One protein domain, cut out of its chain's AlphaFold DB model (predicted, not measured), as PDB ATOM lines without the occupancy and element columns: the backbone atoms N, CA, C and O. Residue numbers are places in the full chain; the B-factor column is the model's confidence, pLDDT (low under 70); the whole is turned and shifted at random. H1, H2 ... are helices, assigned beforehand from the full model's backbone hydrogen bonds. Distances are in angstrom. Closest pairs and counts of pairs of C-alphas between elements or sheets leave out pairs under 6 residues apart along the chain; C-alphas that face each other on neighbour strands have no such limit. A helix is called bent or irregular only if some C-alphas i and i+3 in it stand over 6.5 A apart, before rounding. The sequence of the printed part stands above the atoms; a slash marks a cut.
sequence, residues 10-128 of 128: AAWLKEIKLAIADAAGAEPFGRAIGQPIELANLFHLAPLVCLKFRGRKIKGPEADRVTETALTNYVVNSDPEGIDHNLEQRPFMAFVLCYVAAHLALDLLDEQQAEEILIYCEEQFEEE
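AT A GLANCE: This is residues 10 to 128 of the 128 residues of an uncharacterized protein of Planctomycetes bacterium (UniProt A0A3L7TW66). Three helices, H6, H5 and H3, lie side by side in a row with H5 in the middle; H1 crosses one face of this row, and H4 packs on its other face, over H5 and H3. The small helix H2 lies out past the end of H1 and touches no helix, and residues 77 to 90 make a long loop that leads from H4 back to H5. The printed part has 119 residues with six named helices, in the order H1 to H6 along the chain, and no named strand; the class is all helix. The whole is compact, with a radius of gyration of the C-alphas of 13.8 A, and its outline is rounded, the C-alphas spanning 38 by 32 by 29 A.

HOW THE PARTS SIT: H4, residues 61 to 76, is with H6, residues 111 to 126, the longest helix, at 16 residues. H4 touches H5, residues 91 to 105, at a steep tilt of 46 degrees, opposite ways; their closest C-alphas, those of Ala 70 and Cys 98, are 4.8 A apart. H4 also touches H3, residues 39 to 53, closest at the C-alphas of Pro 47 and Thr 67, 5.3 A apart. H3 and H4 form a helical hairpin, at a shallow tilt of 33 degrees, only just short of steep, and run opposite ways. H5 is the hub, touching four other helices. H5 touches H3 at a shallow tilt of 29 degrees, the same way, and the closest C-alphas, those of Phe 43 and Phe 95, are 4.0 A apart. H5 and H6 are a helical hairpin at a shallow tilt of 13 degrees, opposite ways, with the C-alphas of Val 100 and Ala 114 closest, 6.1 A apart. H1, residues 10 to 24, touches H5 with residues 16 to 20 alone, closest at the C-alphas of Ile 16 and Val 96, 6.8 A apart; at 72 degrees the two are only just about perpendicular. With residues 19 to 24 alone H1 touches H3, the C-alphas of Ala 23 and Leu 45 being closest at 6.0 A; the tilt of 69.9 degrees is steep, only just short of about perpendicular, and they run opposite ways. Residues 10 to 13 of H1 touch residues 117 to 121 of H6, closest at the C-alphas of Leu 13 and Cys 121, 6.1 A apart. The packing is part aligned, part crossed: of seven touching pairs, three are at a shallow tilt. H2, residues 27 to 32, and H1 meet only through their link, while H2 and H3 are apart. H4 is apart from H1 and from H6. In H1, H2, H4, H5 and H6 every O i to N i+4 pair is within hydrogen-bond range; in H3 5 of 11 are, beside 10 of 12 O i to N i+3 pairs.

IN THESE COORDINATES: H1 begins at C-alpha 10, (-2.549, -52.300, 59.360), and is 21.2 A long from first to last C-alpha. H2 measures 8.8 A and H3 20.0 A. H3 is irregular: C-alphas 40 and 43 are 7.3 A apart, against about 5 A in a regular helix. H4 starts at C-alpha 61, (-17.956, -37.876, 36.079), and measures 22.3 A. H5 measures 21.0 A. H6 measures 22.7 A and ends at C-alpha 126, (10.761, -46.645, 55.993).

THE WHOLE: The two C-alphas farthest apart, those of Ala 32 and Gln 112, are 40.9 A apart. The printed part has no cut and ends at residue 128, the chain's last. The link from H4 to H5, 14 residues, is long, and its C-alphas lie 11 to 22 A from the mean of the C-alphas. The mean pLDDT of the printed part is 91.1; residues 27 to 32 and 127 to 128 are under 70.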
ATOM      1  N   ALA A  10      -3.191 -51.057  59.804       96.56
ATOM      2  CA  ALA A  10      -2.549 -52.300  59.360       96.56
ATOM      3  C   ALA A  10      -3.334 -53.047  58.263       96.56
ATOM      4  O   ALA A  10      -2.750 -53.674  57.376       96.56
ATOM      5  N   ALA A  11      -4.671 -53.019  58.310       97.62
ATOM      6  CA  ALA A  11      -5.497 -53.597  57.253       97.62
ATOM      7  C   ALA A  11      -5.479 -52.731  55.983       97.62
ATOM      8  O   ALA A  11      -5.515 -53.282  54.881       97.62
ATOM      9  N   TRP A  12      -5.382 -51.407  56.132       98.00
ATOM     10  CA  TRP A  12      -5.181 -50.475  55.026       98.00
ATOM     11  C   TRP A  12      -3.849 -50.706  54.324       98.00
ATOM     12  O   TRP A  12      -3.861 -50.898  53.113       98.00
ATOM     13  N   LEU A  13      -2.738 -50.827  55.055       97.56
ATOM     14  CA  LEU A  13      -1.429 -51.147  54.477       97.56
ATOM     15  C   LEU A  13      -1.479 -52.436  53.642       97.56
ATOM     16  O   LEU A  13      -1.005 -52.471  52.506       97.56
ATOM     17  N   LYS A  14      -2.114 -53.496  54.163       97.06
ATOM     18  CA  LYS A  14      -2.305 -54.752  53.413       97.06
ATOM     19  C   LYS A  14      -3.111 -54.544  52.134       97.06
ATOM     20  O   LYS A  14      -2.797 -55.152  51.113       97.06
ATOM     21  N   GLU A  15      -4.161 -53.726  52.175       97.75
ATOM     22  CA  GLU A  15      -4.936 -53.422  50.976       97.75
ATOM     23  C   GLU A  15      -4.142 -52.573  49.977       97.75
ATOM     24  O   GLU A  15      -4.179 -52.867  48.786       97.75
ATOM     25  N   ILE A  16      -3.386 -51.582  50.446       97.62
ATOM     26  CA  ILE A  16      -2.564 -50.713  49.604       97.62
ATOM     27  C   ILE A  16      -1.470 -51.521  48.906       97.62
ATOM     28  O   ILE A  16      -1.314 -51.391  47.698       97.62
ATOM     29  N   LYS A  17      -0.792 -52.445  49.600       96.19
ATOM     30  CA  LYS A  17       0.166 -53.369  48.962       96.19
ATOM     31  C   LYS A  17      -0.493 -54.200  47.849       96.19
ATOM     32  O   LYS A  17       0.095 -54.392  46.787       96.19
ATOM     33  N   LEU A  18      -1.743 -54.638  48.040       96.56
ATOM     34  CA  LEU A  18      -2.514 -55.310  46.984       96.56
ATOM     35  C   LEU A  18      -2.912 -54.363  45.844       96.56
ATOM     36  O   LEU A  18      -2.937 -54.789  44.693       96.56
ATOM     37  N   ALA A  19      -3.235 -53.107  46.143       96.56
ATOM     38  CA  ALA A  19      -3.572 -52.101  45.143       96.56
ATOM     39  C   ALA A  19      -2.353 -51.723  44.284       96.56
ATOM     40  O   ALA A  19      -2.479 -51.624  43.066       96.56
ATOM     41  N   ILE A  20      -1.171 -51.603  44.894       95.06
ATOM     42  CA  ILE A  20       0.111 -51.412  44.202       95.06
ATOM     43  C   ILE A  20       0.380 -52.596  43.270       95.06
ATOM     44  O   ILE A  20       0.691 -52.395  42.100       95.06
ATOM     45  N   ALA A  21       0.205 -53.832  43.750       93.81
ATOM     46  CA  ALA A  21       0.372 -55.024  42.921       93.81
ATOM     47  C   ALA A  21      -0.639 -55.084  41.757       93.81
ATOM     48  O   ALA A  21      -0.277 -55.474  40.649       93.81
ATOM     49  N   ASP A  22      -1.893 -54.673  41.979       93.12
ATOM     50  CA  ASP A  22      -2.913 -54.588  40.923       93.12
ATOM     51  C   ASP A  22      -2.550 -53.532  39.868       93.12
ATOM     52  O   ASP A  22      -2.665 -53.804  38.672       93.12
ATOM     53  N   ALA A  23      -2.051 -52.366  40.298       92.44
ATOM     54  CA  ALA A  23      -1.553 -51.317  39.411       92.44
ATOM     55  C   ALA A  23      -0.333 -51.784  38.604       92.44
ATOM     56  O   ALA A  23      -0.294 -51.615  37.386       92.44
ATOM     57  N   ALA A  24       0.630 -52.435  39.258       89.31
ATOM     58  CA  ALA A  24       1.808 -53.008  38.611       89.31
ATOM     59  C   ALA A  24       1.441 -54.114  37.606       89.31
ATOM     60  O   ALA A  24       2.133 -54.303  36.611       89.31
ATOM     61  N   GLY A  25       0.307 -54.798  37.792       84.62
ATOM     62  CA  GLY A  25      -0.237 -55.744  36.816       84.62
ATOM     63  C   GLY A  25      -0.585 -55.125  35.453       84.62
ATOM     64  O   GLY A  25      -0.776 -55.866  34.488       84.62
ATOM     65  N   ALA A  26      -0.652 -53.792  35.339       77.12
ATOM     66  CA  ALA A  26      -0.824 -53.089  34.067       77.12
ATOM     67  C   ALA A  26       0.480 -52.962  33.251       77.12
ATOM     68  O   ALA A  26       0.428 -52.633  32.064       77.12
ATOM     69  N   GLU A  27       1.640 -53.245  33.849       68.94
ATOM     70  CA  GLU A  27       2.967 -53.092  33.238       68.94
ATOM     71  C   GLU A  27       3.140 -53.787  31.868       68.94
ATOM     72  O   GLU A  27       3.661 -53.142  30.947       68.94
ATOM     73  N   PRO A  28       2.609 -55.010  31.637       62.69
ATOM     74  CA  PRO A  28       2.688 -55.662  30.330       62.69
ATOM     75  C   PRO A  28       2.010 -54.873  29.201       62.69
ATOM     76  O   PRO A  28       2.455 -54.929  28.053       62.69
ATOM     77  N   PHE A  29       0.954 -54.110  29.508       63.69
ATOM     78  CA  PHE A  29       0.273 -53.268  28.522       63.69
ATOM     79  C   PHE A  29       1.084 -52.021  28.189       63.69
ATOM     80  O   PHE A  29       1.161 -51.653  27.019       63.69
ATOM     81  N   GLY A  30       1.736 -51.418  29.188       66.25
ATOM     82  CA  GLY A  30       2.648 -50.296  28.984       66.25
ATOM     83  C   GLY A  30       3.787 -50.653  28.028       66.25
ATOM     84  O   GLY A  30       4.021 -49.960  27.036       66.25
ATOM     85  N   ARG A  31       4.429 -51.810  28.237       66.75
ATOM     86  CA  ARG A  31       5.458 -52.310  27.305       66.75
ATOM     87  C   ARG A  31       4.926 -52.510  25.889       66.75
ATOM     88  O   ARG A  31       5.603 -52.138  24.935       66.75
ATOM     89  N   ALA A  32       3.725 -53.067  25.744       64.44
ATOM     90  CA  ALA A  32       3.129 -53.337  24.436       64.44
ATOM     91  C   ALA A  32       2.873 -52.064  23.607       64.44
ATOM     92  O   ALA A  32       2.857 -52.140  22.379       64.44
ATOM     93  N   ILE A  33       2.711 -50.905  24.255       71.62
ATOM     94  CA  ILE A  33       2.530 -49.600  23.597       71.62
ATOM     95  C   ILE A  33       3.794 -48.724  23.613       71.62
ATOM     96  O   ILE A  33       3.738 -47.559  23.228       71.62
ATOM     97  N   GLY A  34       4.935 -49.268  24.052       71.56
ATOM     98  CA  GLY A  34       6.209 -48.546  24.116       71.56
ATOM     99  C   GLY A  34       6.323 -47.537  25.264       71.56
ATOM    100  O   GLY A  34       7.210 -46.690  25.228       71.56
ATOM    101  N   GLN A  35       5.456 -47.617  26.278       72.62
ATOM    102  CA  GLN A  35       5.470 -46.767  27.473       72.62
ATOM    103  C   GLN A  35       5.532 -47.637  28.738       72.62
ATOM    104  O   GLN A  35       4.489 -47.977  29.300       72.62
ATOM    105  N   PRO A  36       6.732 -48.057  29.181       71.31
ATOM    106  CA  PRO A  36       6.885 -48.844  30.399       71.31
ATOM    107  C   PRO A  36       6.264 -48.118  31.596       71.31
ATOM    108  O   PRO A  36       6.509 -46.933  31.808       71.31
ATOM    109  N   ILE A  37       5.462 -48.832  32.385       73.38
ATOM    110  CA  ILE A  37       4.937 -48.295  33.640       73.38
ATOM    111  C   ILE A  37       6.003 -48.534  34.705       73.38
ATOM    112  O   ILE A  37       6.179 -49.655  35.180       73.38
ATOM    113  N   GLU A  38       6.738 -47.482  35.041       82.00
ATOM    114  CA  GLU A  38       7.728 -47.510  36.114       82.00
ATOM    115  C   GLU A  38       7.069 -47.384  37.490       82.00
ATOM    116  O   GLU A  38       5.979 -46.822  37.627       82.00
ATOM    117  N   LEU A  39       7.765 -47.863  38.525       82.25
ATOM    118  CA  LEU A  39       7.318 -47.780  39.918       82.25
ATOM    119  C   LEU A  39       6.973 -46.338  40.322       82.25
ATOM    120  O   LEU A  39       5.940 -46.110  40.950       82.25
ATOM    121  N   ALA A  40       7.793 -45.377  39.882       85.62
ATOM    122  CA  ALA A  40       7.601 -43.946  40.107       85.62
ATOM    123  C   ALA A  40       6.292 -43.397  39.530       85.62
ATOM    124  O   ALA A  40       5.779 -42.413  40.036       85.62
ATOM    125  N   ASN A  41       5.708 -44.062  38.531       87.12
ATOM    126  CA  ASN A  41       4.504 -43.602  37.843       87.12
ATOM    127  C   ASN A  41       3.236 -44.344  38.293       87.12
ATOM    128  O   ASN A  41       2.137 -44.027  37.830       87.12
ATOM    129  N   LEU A  42       3.339 -45.331  39.197       91.81
ATOM    130  CA  LEU A  42       2.180 -46.130  39.613       91.81
ATOM    131  C   LEU A  42       1.111 -45.308  40.337       91.81
ATOM    132  O   LEU A  42      -0.063 -45.680  40.287       91.81
ATOM    133  N   PHE A  43       1.474 -44.198  40.984       94.38
ATOM    134  CA  PHE A  43       0.514 -43.349  41.694       94.38
ATOM    135  C   PHE A  43      -0.582 -42.799  40.770       94.38
ATOM    136  O   PHE A  43      -1.715 -42.619  41.216       94.38
ATOM    137  N   HIS A  44      -0.303 -42.633  39.472       93.69
ATOM    138  CA  HIS A  44      -1.310 -42.248  38.480       93.69
ATOM    139  C   HIS A  44      -2.455 -43.264  38.356       93.69
ATOM    140  O   HIS A  44      -3.571 -42.904  37.985       93.69
ATOM    141  N   LEU A  45      -2.203 -44.536  38.680       94.81
ATOM    142  CA  LEU A  45      -3.196 -45.609  38.613       94.81
ATOM    143  C   LEU A  45      -3.968 -45.798  39.923       94.81
ATOM    144  O   LEU A  45      -5.024 -46.438  39.913       94.81
ATOM    145  N   ALA A  46      -3.494 -45.239  41.039       97.25
ATOM    146  CA  ALA A  46      -4.112 -45.414  42.351       97.25
ATOM    147  C   ALA A  46      -5.618 -45.056  42.386       97.25
ATOM    148  O   ALA A  46      -6.391 -45.863  42.919       97.25
ATOM    149  N   PRO A  47      -6.096 -43.953  41.765       97.75
ATOM    150  CA  PRO A  47      -7.525 -43.626  41.752       97.75
ATOM    151  C   PRO A  47      -8.367 -44.673  41.012       97.75
ATOM    152  O   PRO A  47      -9.444 -45.060  41.469       97.75
ATOM    153  N   LEU A  48      -7.857 -45.208  39.897       95.62
ATOM    154  CA  LEU A  48      -8.546 -46.239  39.115       95.62
ATOM    155  C   LEU A  48      -8.630 -47.563  39.878       95.62
ATOM    156  O   LEU A  48      -9.675 -48.224  39.862       95.62
ATOM    157  N   VAL A  49      -7.555 -47.941  40.574       96.44
ATOM    158  CA  VAL A  49      -7.541 -49.138  41.423       96.44
ATOM    159  C   VAL A  49      -8.494 -48.971  42.605       96.44
ATOM    160  O   VAL A  49      -9.259 -49.895  42.885       96.44
ATOM    161  N   CYS A  50      -8.539 -47.792  43.239       97.88
ATOM    162  CA  CYS A  50      -9.521 -47.468  44.278       97.88
ATOM    163  C   CYS A  50     -10.955 -47.695  43.766       97.88
ATOM    164  O   CYS A  50     -11.705 -48.498  44.334       97.88
ATOM    165  N   LEU A  51     -11.319 -47.081  42.633       97.50
ATOM    166  CA  LEU A  51     -12.642 -47.243  42.020       97.50
ATOM    167  C   LEU A  51     -12.955 -48.720  41.740       97.50
ATOM    168  O   LEU A  51     -14.017 -49.219  42.130       97.50
ATOM    169  N   LYS A  52     -12.012 -49.457  41.142       96.12
ATOM    170  CA  LYS A  52     -12.138 -50.897  40.872       96.12
ATOM    171  C   LYS A  52     -12.368 -51.702  42.154       96.12
ATOM    172  O   LYS A  52     -13.294 -52.516  42.206       96.12
ATOM    173  N   PHE A  53     -11.573 -51.480  43.199       97.19
ATOM    174  CA  PHE A  53     -11.667 -52.206  44.472       97.19
ATOM    175  C   PHE A  53     -12.983 -51.920  45.198       97.19
ATOM    176  O   PHE A  53     -13.550 -52.815  45.836       97.19
ATOM    177  N   ARG A  54     -13.532 -50.712  45.038       97.12
ATOM    178  CA  ARG A  54     -14.845 -50.325  45.576       97.12
ATOM    179  C   ARG A  54     -16.027 -50.720  44.697       97.12
ATOM    180  O   ARG A  54     -17.171 -50.541  45.117       97.12
ATOM    181  N   GLY A  55     -15.777 -51.333  43.538       96.00
ATOM    182  CA  GLY A  55     -16.819 -51.741  42.595       96.00
ATOM    183  C   GLY A  55     -17.523 -50.552  41.936       96.00
ATOM    184  O   GLY A  55     -18.696 -50.658  41.586       96.00
ATOM    185  N   ARG A  56     -16.826 -49.418  41.819       95.94
ATOM    186  CA  ARG A  56     -17.269 -48.201  41.132       95.94
ATOM    187  C   ARG A  56     -16.911 -48.278  39.647       95.94
ATOM    188  O   ARG A  56     -16.114 -49.115  39.218       95.94
ATOM    189  N   LYS A  57     -17.512 -47.401  38.842       95.25
ATOM    190  CA  LYS A  57     -17.145 -47.268  37.426       95.25
ATOM    191  C   LYS A  57     -15.791 -46.568  37.329       95.25
ATOM    192  O   LYS A  57     -15.555 -45.589  38.020       95.25
ATOM    193  N   ILE A  58     -14.931 -47.043  36.431       94.06
ATOM    194  CA  ILE A  58     -13.589 -46.476  36.193       94.06
ATOM    195  C   ILE A  58     -13.578 -45.358  35.132       94.06
ATOM    196  O   ILE A  58     -12.517 -44.955  34.675       94.06
ATOM    197  N   LYS A  59     -14.757 -44.918  34.673       93.19
ATOM    198  CA  LYS A  59     -14.946 -43.853  33.678       93.19
ATOM    199  C   LYS A  59     -16.216 -43.064  33.990       93.19
ATOM    200  O   LYS A  59     -17.187 -43.645  34.486       93.19
ATOM    201  N   GLY A  60     -16.228 -41.792  33.598       96.50
ATOM    202  CA  GLY A  60     -17.353 -40.873  33.757       96.50
ATOM    203  C   GLY A  60     -17.170 -39.917  34.941       96.50
ATOM    204  O   GLY A  60     -16.169 -40.015  35.645       96.50
ATOM    205  N   PRO A  61     -18.159 -39.047  35.220       97.31
ATOM    206  CA  PRO A  61     -17.956 -37.876  36.079       97.31
ATOM    207  C   PRO A  61     -17.447 -38.171  37.500       97.31
ATOM    208  O   PRO A  61     -16.643 -37.415  38.033       97.31
ATOM    209  N   GLU A  62     -17.886 -39.274  38.122       96.44
ATOM    210  CA  GLU A  62     -17.372 -39.704  39.437       96.44
ATOM    211  C   GLU A  62     -15.885 -40.077  39.353       96.44
ATOM    212  O   GLU A  62     -15.101 -39.663  40.201       96.44
ATOM    213  N   ALA A  63     -15.494 -40.823  38.315       96.94
ATOM    214  CA  ALA A  63     -14.118 -41.261  38.118       96.94
ATOM    215  C   ALA A  63     -13.187 -40.090  37.785       96.94
ATOM    216  O   ALA A  63     -12.080 -40.031  38.319       96.94
ATOM    217  N   ASP A  64     -13.652 -39.157  36.951       97.06
ATOM    218  CA  ASP A  64     -12.892 -37.968  36.560       97.06
ATOM    219  C   ASP A  64     -12.609 -37.100  37.792       97.06
ATOM    220  O   ASP A  64     -11.451 -36.815  38.089       97.06
ATOM    221  N   ARG A  65     -13.645 -36.807  38.592       97.88
ATOM    222  CA  ARG A  65     -13.516 -36.041  39.840       97.88
ATOM    223  C   ARG A  65     -12.565 -36.703  40.837       97.88
ATOM    224  O   ARG A  65     -11.692 -36.040  41.384       97.88
ATOM    225  N   VAL A  66     -12.727 -38.005  41.086       97.81
ATOM    226  CA  VAL A  66     -11.880 -38.749  42.038       97.81
ATOM    227  C   VAL A  66     -10.419 -38.750  41.590       97.81
ATOM    228  O   VAL A  66      -9.525 -38.573  42.414       97.81
ATOM    229  N   THR A  67     -10.177 -38.911  40.288       97.56
ATOM    230  CA  THR A  67      -8.825 -38.879  39.717       97.56
ATOM    231  C   THR A  67      -8.213 -37.487  39.837       97.56
ATOM    232  O   THR A  67      -7.097 -37.360  40.330       97.56
ATOM    233  N   GLU A  68      -8.950 -36.444  39.456       97.69
ATOM    234  CA  GLU A  68      -8.499 -35.055  39.550       97.69
ATOM    235  C   GLU A  68      -8.162 -34.665  40.994       97.69
ATOM    236  O   GLU A  68      -7.075 -34.150  41.252       97.69
ATOM    237  N   THR A  69      -9.039 -34.975  41.954       97.25
ATOM    238  CA  THR A  69      -8.798 -34.676  43.375       97.25
ATOM    239  C   THR A  69      -7.558 -35.397  43.908       97.25
ATOM    240  O   THR A  69      -6.737 -34.782  44.592       97.25
ATOM    241  N   ALA A  70      -7.389 -36.683  43.587       97.50
ATOM    242  CA  ALA A  70      -6.246 -37.461  44.053       97.50
ATOM    243  C   ALA A  70      -4.915 -36.965  43.465       97.50
ATOM    244  O   ALA A  70      -3.945 -36.798  44.200       97.50
ATOM    245  N   LEU A  71      -4.868 -36.677  42.161       96.75
ATOM    246  CA  LEU A  71      -3.647 -36.193  41.512       96.75
ATOM    247  C   LEU A  71      -3.318 -34.746  41.890       96.75
ATOM    248  O   LEU A  71      -2.146 -34.409  42.028       96.75
ATOM    249  N   THR A  72      -4.328 -33.909  42.135       96.44
ATOM    250  CA  THR A  72      -4.115 -32.559  42.680       96.44
ATOM    251  C   THR A  72      -3.470 -32.627  44.063       96.44
ATOM    252  O   THR A  72      -2.541 -31.874  44.335       96.44
ATOM    253  N   ASN A  73      -3.893 -33.570  44.916       93.94
ATOM    254  CA  ASN A  73      -3.250 -33.786  46.213       93.94
ATOM    255  C   ASN A  73      -1.774 -34.167  46.065       93.94
ATOM    256  O   ASN A  73      -0.946 -33.638  46.796       93.94
ATOM    257  N   TYR A  74      -1.428 -35.030  45.106       95.06
ATOM    258  CA  TYR A  74      -0.025 -35.343  44.827       95.06
ATOM    259  C   TYR A  74       0.784 -34.104  44.435       95.06
ATOM    260  O   TYR A  74       1.847 -33.884  45.006       95.06
ATOM    261  N   VAL A  75       0.267 -33.280  43.517       93.75
ATOM    262  CA  VAL A  75       0.948 -32.052  43.072       93.75
ATOM    263  C   VAL A  75       1.190 -31.105  44.248       93.75
ATOM    264  O   VAL A  75       2.305 -30.631  44.419       93.75
ATOM    265  N   VAL A  76       0.181 -30.886  45.095       93.44
ATOM    266  CA  VAL A  76       0.294 -30.009  46.276       93.44
ATOM    267  C   VAL A  76       1.334 -30.513  47.284       93.44
ATOM    268  O   VAL A  76       1.970 -29.702  47.948       93.44
ATOM    269  N   ASN A  77       1.512 -31.831  47.396       91.81
ATOM    270  CA  ASN A  77       2.448 -32.468  48.331       91.81
ATOM    271  C   ASN A  77       3.816 -32.806  47.700       91.81
ATOM    272  O   ASN A  77       4.631 -33.492  48.322       91.81
ATOM    273  N   SER A  78       4.051 -32.362  46.464       90.94
ATOM    274  CA  SER A  78       5.305 -32.548  45.722       90.94
ATOM    275  C   SER A  78       5.805 -31.223  45.142       90.94
ATOM    276  O   SER A  78       6.501 -31.232  44.132       90.94
ATOM    277  N   ASP A  79       5.399 -30.089  45.716       89.19
ATOM    278  CA  ASP A  79       5.773 -28.763  45.224       89.19
ATOM    279  C   ASP A  79       7.079 -28.304  45.897       89.19
ATOM    280  O   ASP A  79       7.053 -27.994  47.093       89.19
ATOM    281  N   PRO A  80       8.213 -28.207  45.168       80.69
ATOM    282  CA  PRO A  80       9.487 -27.761  45.737       80.69
ATOM    283  C   PRO A  80       9.463 -26.304  46.216       80.69
ATOM    284  O   PRO A  80      10.299 -25.907  47.030       80.69
ATOM    285  N   GLU A  81       8.536 -25.489  45.703       84.19
ATOM    286  CA  GLU A  81       8.316 -24.108  46.149       84.19
ATOM    287  C   GLU A  81       7.285 -24.027  47.296       84.19
ATOM    288  O   GLU A  81       7.076 -22.951  47.866       84.19
ATOM    289  N   GLY A  82       6.670 -25.158  47.662       83.69
ATOM    290  CA  GLY A  82       5.614 -25.289  48.661       83.69
ATOM    291  C   GLY A  82       5.890 -26.400  49.680       83.69
ATOM    292  O   GLY A  82       6.895 -26.374  50.392       83.69
ATOM    293  N   ILE A  83       4.944 -27.337  49.816       80.44
ATOM    294  CA  ILE A  83       5.105 -28.516  50.672       80.44
ATOM    295  C   ILE A  83       5.724 -29.633  49.828       80.44
ATOM    296  O   ILE A  83       5.052 -30.241  48.994       80.44
ATOM    297  N   ASP A  84       6.995 -29.924  50.091       84.88
ATOM    298  CA  ASP A  84       7.719 -31.016  49.449       84.88
ATOM    299  C   ASP A  84       7.893 -32.189  50.422       84.88
ATOM    300  O   ASP A  84       8.746 -32.173  51.313       84.88
ATOM    301  N   HIS A  85       7.074 -33.229  50.246       85.56
ATOM    302  CA  HIS A  85       7.213 -34.495  50.973       85.56
ATOM    303  C   HIS A  85       8.188 -35.476  50.295       85.56
ATOM    304  O   HIS A  85       8.252 -36.653  50.668       85.56
ATOM    305  N   ASN A  86       8.945 -35.008  49.296       89.56
ATOM    306  CA  ASN A  86       9.898 -35.773  48.500       89.56
ATOM    307  C   ASN A  86       9.257 -37.013  47.845       89.56
ATOM    308  O   ASN A  86       9.855 -38.091  47.760       89.56
ATOM    309  N   LEU A  87       7.998 -36.887  47.407       90.88
ATOM    310  CA  LEU A  87       7.211 -38.006  46.878       90.88
ATOM    311  C   LEU A  87       7.769 -38.555  45.562       90.88
ATOM    312  O   LEU A  87       7.591 -39.740  45.280       90.88
ATOM    313  N   GLU A  88       8.498 -37.741  44.795       87.00
ATOM    314  CA  GLU A  88       9.224 -38.186  43.598       87.00
ATOM    315  C   GLU A  88      10.238 -39.296  43.913       87.00
ATOM    316  O   GLU A  88      10.400 -40.236  43.135       87.00
ATOM    317  N   GLN A  89      10.885 -39.235  45.081       90.06
ATOM    318  CA  GLN A  89      11.849 -40.242  45.537       90.06
ATOM    319  C   GLN A  89      11.191 -41.347  46.378       90.06
ATOM    320  O   GLN A  89      11.837 -42.342  46.707       90.06
ATOM    321  N   ARG A  90       9.902 -41.202  46.717       92.75
ATOM    322  CA  ARG A  90       9.137 -42.112  47.585       92.75
ATOM    323  C   ARG A  90       7.908 -42.646  46.837       92.75
ATOM    324  O   ARG A  90       6.771 -42.329  47.194       92.75
ATOM    325  N   PRO A  91       8.092 -43.499  45.812       92.75
ATOM    326  CA  PRO A  91       7.023 -43.882  44.887       92.75
ATOM    327  C   PRO A  91       5.871 -44.648  45.551       92.75
ATOM    328  O   PRO A  91       4.714 -44.516  45.146       92.75
ATOM    329  N   PHE A  92       6.153 -45.422  46.605       94.56
ATOM    330  CA  PHE A  92       5.103 -46.069  47.393       94.56
ATOM    331  C   PHE A  92       4.273 -45.053  48.175       94.56
ATOM    332  O   PHE A  92       3.051 -45.171  48.187       94.56
ATOM    333  N   MET A  93       4.899 -44.020  48.745       96.25
ATOM    334  CA  MET A  93       4.173 -42.949  49.429       96.25
ATOM    335  C   MET A  93       3.369 -42.087  48.459       96.25
ATOM    336  O   MET A  93       2.223 -41.766  48.763       96.25
ATOM    337  N   ALA A  94       3.886 -41.813  47.258       96.31
ATOM    338  CA  ALA A  94       3.104 -41.181  46.196       96.31
ATOM    339  C   ALA A  94       1.835 -41.994  45.874       96.31
ATOM    340  O   ALA A  94       0.735 -41.446  45.761       96.31
ATOM    341  N   PHE A  95       1.963 -43.325  45.781       97.19
ATOM    342  CA  PHE A  95       0.818 -44.208  45.571       97.19
ATOM    343  C   PHE A  95      -0.160 -44.182  46.749       97.19
ATOM    344  O   PHE A  95      -1.366 -44.062  46.525       97.19
ATOM    345  N   VAL A  96       0.335 -44.301  47.987       97.81
ATOM    346  CA  VAL A  96      -0.479 -44.257  49.214       97.81
ATOM    347  C   VAL A  96      -1.286 -42.962  49.249       97.81
ATOM    348  O   VAL A  96      -2.505 -43.029  49.402       97.81
ATOM    349  N   LEU A  97      -0.638 -41.813  49.033       97.69
ATOM    350  CA  LEU A  97      -1.283 -40.503  49.031       97.69
ATOM    351  C   LEU A  97      -2.442 -40.455  48.035       97.69
ATOM    352  O   LEU A  97      -3.575 -40.174  48.422       97.69
ATOM    353  N   CYS A  98      -2.197 -40.802  46.770       98.31
ATOM    354  CA  CYS A  98      -3.245 -40.804  45.749       98.31
ATOM    355  C   CYS A  98      -4.364 -41.810  46.052       98.31
ATOM    356  O   CYS A  98      -5.537 -41.536  45.792       98.31
ATOM    357  N   TYR A  99      -4.029 -42.983  46.595       98.44
ATOM    358  CA  TYR A  99      -5.013 -44.008  46.932       98.44
ATOM    359  C   TYR A  99      -5.913 -43.563  48.090       98.44
ATOM    360  O   TYR A  99      -7.129 -43.751  48.020       98.44
ATOM    361  N   VAL A 100      -5.348 -42.949  49.132       98.25
ATOM    362  CA  VAL A 100      -6.086 -42.404  50.282       98.25
ATOM    363  C   VAL A 100      -6.904 -41.178  49.868       98.25
ATOM    364  O   VAL A 100      -8.100 -41.125  50.154       98.25
ATOM    365  N   ALA A 101      -6.328 -40.255  49.095       98.38
ATOM    366  CA  ALA A 101      -7.035 -39.088  48.567       98.38
ATOM    367  C   ALA A 101      -8.230 -39.477  47.678       98.38
ATOM    368  O   ALA A 101      -9.289 -38.855  47.745       98.38
ATOM    369  N   ALA A 102      -8.119 -40.559  46.900       98.44
ATOM    370  CA  ALA A 102      -9.249 -41.091  46.141       98.44
ATOM    371  C   ALA A 102     -10.386 -41.605  47.049       98.44
ATOM    372  O   ALA A 102     -11.560 -41.481  46.700       98.44
ATOM    373  N   HIS A 103     -10.065 -42.165  48.219       98.38
ATOM    374  CA  HIS A 103     -11.067 -42.591  49.201       98.38
ATOM    375  C   HIS A 103     -11.728 -41.415  49.923       98.38
ATOM    376  O   HIS A 103     -12.943 -41.461  50.118       98.38
ATOM    377  N   LEU A 104     -10.961 -40.370  50.250       97.31
ATOM    378  CA  LEU A 104     -11.492 -39.095  50.740       97.31
ATOM    379  C   LEU A 104     -12.464 -38.488  49.724       97.31
ATOM    380  O   LEU A 104     -13.599 -38.176  50.059       97.31
ATOM    381  N   ALA A 105     -12.071 -38.419  48.448       97.75
ATOM    382  CA  ALA A 105     -12.920 -37.878  47.386       97.75
ATOM    383  C   ALA A 105     -14.228 -38.668  47.190       97.75
ATOM    384  O   ALA A 105     -15.198 -38.131  46.658       97.75
ATOM    385  N   LEU A 106     -14.269 -39.943  47.580       97.69
ATOM    386  CA  LEU A 106     -15.466 -40.786  47.548       97.69
ATOM    387  C   LEU A 106     -16.307 -40.718  48.836       97.69
ATOM    388  O   LEU A 106     -17.263 -41.491  48.947       97.69
ATOM    389  N   ASP A 107     -15.939 -39.862  49.792       97.25
ATOM    390  CA  ASP A 107     -16.544 -39.760  51.124       97.25
ATOM    391  C   ASP A 107     -16.534 -41.109  51.880       97.25
ATOM    392  O   ASP A 107     -17.461 -41.452  52.617       97.25
ATOM    393  N   LEU A 108     -15.507 -41.938  51.640       97.31
ATOM    394  CA  LEU A 108     -15.324 -43.245  52.294       97.31
ATOM    395  C   LEU A 108     -14.362 -43.189  53.481       97.31
ATOM    396  O   LEU A 108     -14.299 -44.154  54.245       97.31
ATOM    397  N   LEU A 109     -13.609 -42.099  53.578       97.31
ATOM    398  CA  LEU A 109     -12.738 -41.735  54.684       97.31
ATOM    399  C   LEU A 109     -13.038 -40.287  55.060       97.31
ATOM    400  O   LEU A 109     -13.437 -39.501  54.199       97.31
ATOM    401  N   ASP A 110     -12.805 -39.948  56.319       97.06
ATOM    402  CA  ASP A 110     -12.611 -38.565  56.748       97.06
ATOM    403  C   ASP A 110     -11.113 -38.215  56.821       97.06
ATOM    404  O   ASP A 110     -10.242 -39.076  56.647       97.06
ATOM    405  N   GLU A 111     -10.813 -36.934  57.039       96.00
ATOM    406  CA  GLU A 111      -9.440 -36.411  57.081       96.00
ATOM    407  C   GLU A 111      -8.599 -37.071  58.178       96.00
ATOM    408  O   GLU A 111      -7.452 -37.434  57.926       96.00
ATOM    409  N   GLN A 112      -9.182 -37.308  59.358       97.00
ATOM    410  CA  GLN A 112      -8.477 -37.940  60.472       97.00
ATOM    411  C   GLN A 112      -8.081 -39.379  60.121       97.00
ATOM    412  O   GLN A 112      -6.938 -39.785  60.316       97.00
ATOM    413  N   GLN A 113      -9.006 -40.159  59.563       97.62
ATOM    414  CA  GLN A 113      -8.720 -41.524  59.133       97.62
ATOM    415  C   GLN A 113      -7.667 -41.558  58.024       97.62
ATOM    416  O   GLN A 113      -6.824 -42.453  58.007       97.62
ATOM    417  N   ALA A 114      -7.720 -40.613  57.085       97.19
ATOM    418  CA  ALA A 114      -6.726 -40.502  56.027       97.19
ATOM    419  C   ALA A 114      -5.328 -40.218  56.586       97.19
ATOM    420  O   ALA A 114      -4.379 -40.899  56.196       97.19
ATOM    421  N   GLU A 115      -5.212 -39.275  57.520       96.62
ATOM    422  CA  GLU A 115      -3.957 -38.945  58.198       96.62
ATOM    423  C   GLU A 115      -3.393 -40.155  58.957       96.62
ATOM    424  O   GLU A 115      -2.240 -40.530  58.747       96.62
ATOM    425  N   GLU A 116      -4.219 -40.848  59.750       97.88
ATOM    426  CA  GLU A 116      -3.811 -42.056  60.482       97.88
ATOM    427  C   GLU A 116      -3.276 -43.157  59.546       97.88
ATOM    428  O   GLU A 116      -2.320 -43.863  59.880       97.88
ATOM    429  N   ILE A 117      -3.874 -43.319  58.361       98.25
ATOM    430  CA  ILE A 117      -3.409 -44.287  57.358       98.25
ATOM    431  C   ILE A 117      -2.080 -43.845  56.741       98.25
ATOM    432  O   ILE A 117      -1.205 -44.691  56.546       98.25
ATOM    433  N   LEU A 118      -1.940 -42.557  56.411       96.94
ATOM    434  CA  LEU A 118      -0.738 -42.003  55.790       96.94
ATOM    435  C   LEU A 118       0.471 -42.144  56.713       96.94
ATOM    436  O   LEU A 118       1.466 -42.725  56.285       96.94
ATOM    437  N   ILE A 119       0.340 -41.721  57.974       96.69
ATOM    438  CA  ILE A 119       1.392 -41.834  58.996       96.69
ATOM    439  C   ILE A 119       1.805 -43.298  59.170       96.69
ATOM    440  O   ILE A 119       2.983 -43.634  59.084       96.69
ATOM    441  N   TYR A 120       0.834 -44.201  59.337       97.56
ATOM    442  CA  TYR A 120       1.142 -45.618  59.521       97.56
ATOM    443  C   TYR A 120       1.848 -46.231  58.302       97.56
ATOM    444  O   TYR A 120       2.725 -47.076  58.449       97.56
ATOM    445  N   CYS A 121       1.458 -45.857  57.079       96.44
ATOM    446  CA  CYS A 121       2.124 -46.368  55.880       96.44
ATOM    447  C   CYS A 121       3.541 -45.809  55.733       96.44
ATOM    448  O   CYS A 121       4.425 -46.558  55.331       96.44
ATOM    449  N   GLU A 122       3.748 -44.535  56.061       94.50
ATOM    450  CA  GLU A 122       5.059 -43.889  56.063       94.50
ATOM    451  C   GLU A 122       6.044 -44.630  56.970       94.50
ATOM    452  O   GLU A 122       7.067 -45.109  56.484       94.50
ATOM    453  N   GLU A 123       5.679 -44.846  58.236       94.94
ATOM    454  CA  GLU A 123       6.503 -45.589  59.199       94.94
ATOM    455  C   GLU A 123       6.858 -46.996  58.690       94.94
ATOM    456  O   GLU A 123       7.989 -47.454  58.814       94.94
ATOM    457  N   GLN A 124       5.896 -47.694  58.082       94.00
ATOM    458  CA  GLN A 124       6.083 -49.080  57.647       94.00
ATOM    459  C   GLN A 124       6.848 -49.226  56.325       94.00
ATOM    460  O   GLN A 124       7.402 -50.293  56.075       94.00
ATOM    461  N   PHE A 125       6.870 -48.204  55.465       84.38
ATOM    462  CA  PHE A 125       7.689 -48.210  54.246       84.38
ATOM    463  C   PHE A 125       9.122 -47.716  54.485       84.38
ATOM    464  O   PHE A 125       9.978 -47.975  53.647       84.38
ATOM    465  N   GLU A 126       9.398 -47.030  55.596       76.94
ATOM    466  CA  GLU A 126      10.761 -46.645  55.993       76.94
ATOM    467  C   GLU A 126      11.542 -47.780  56.677       76.94
ATOM    468  O   GLU A 126      12.772 -47.766  56.681       76.94
ATOM    469  N   GLU A 127      10.843 -48.772  57.232       63.41
ATOM    470  CA  GLU A 127      11.436 -49.944  57.893       63.41
ATOM    471  C   GLU A 127      11.817 -51.097  56.929       63.41
ATOM    472  O   GLU A 127      12.460 -52.056  57.369       63.41
ATOM    473  N   GLU A 128      11.434 -51.030  55.644       54.38
ATOM    474  CA  GLU A 128      11.699 -52.049  54.597       54.38
ATOM    475  C   GLU A 128      12.916 -51.717  53.714       54.38
ATOM    476  O   GLU A 128      13.691 -52.663  53.426       54.38
TER     477      GLU A 128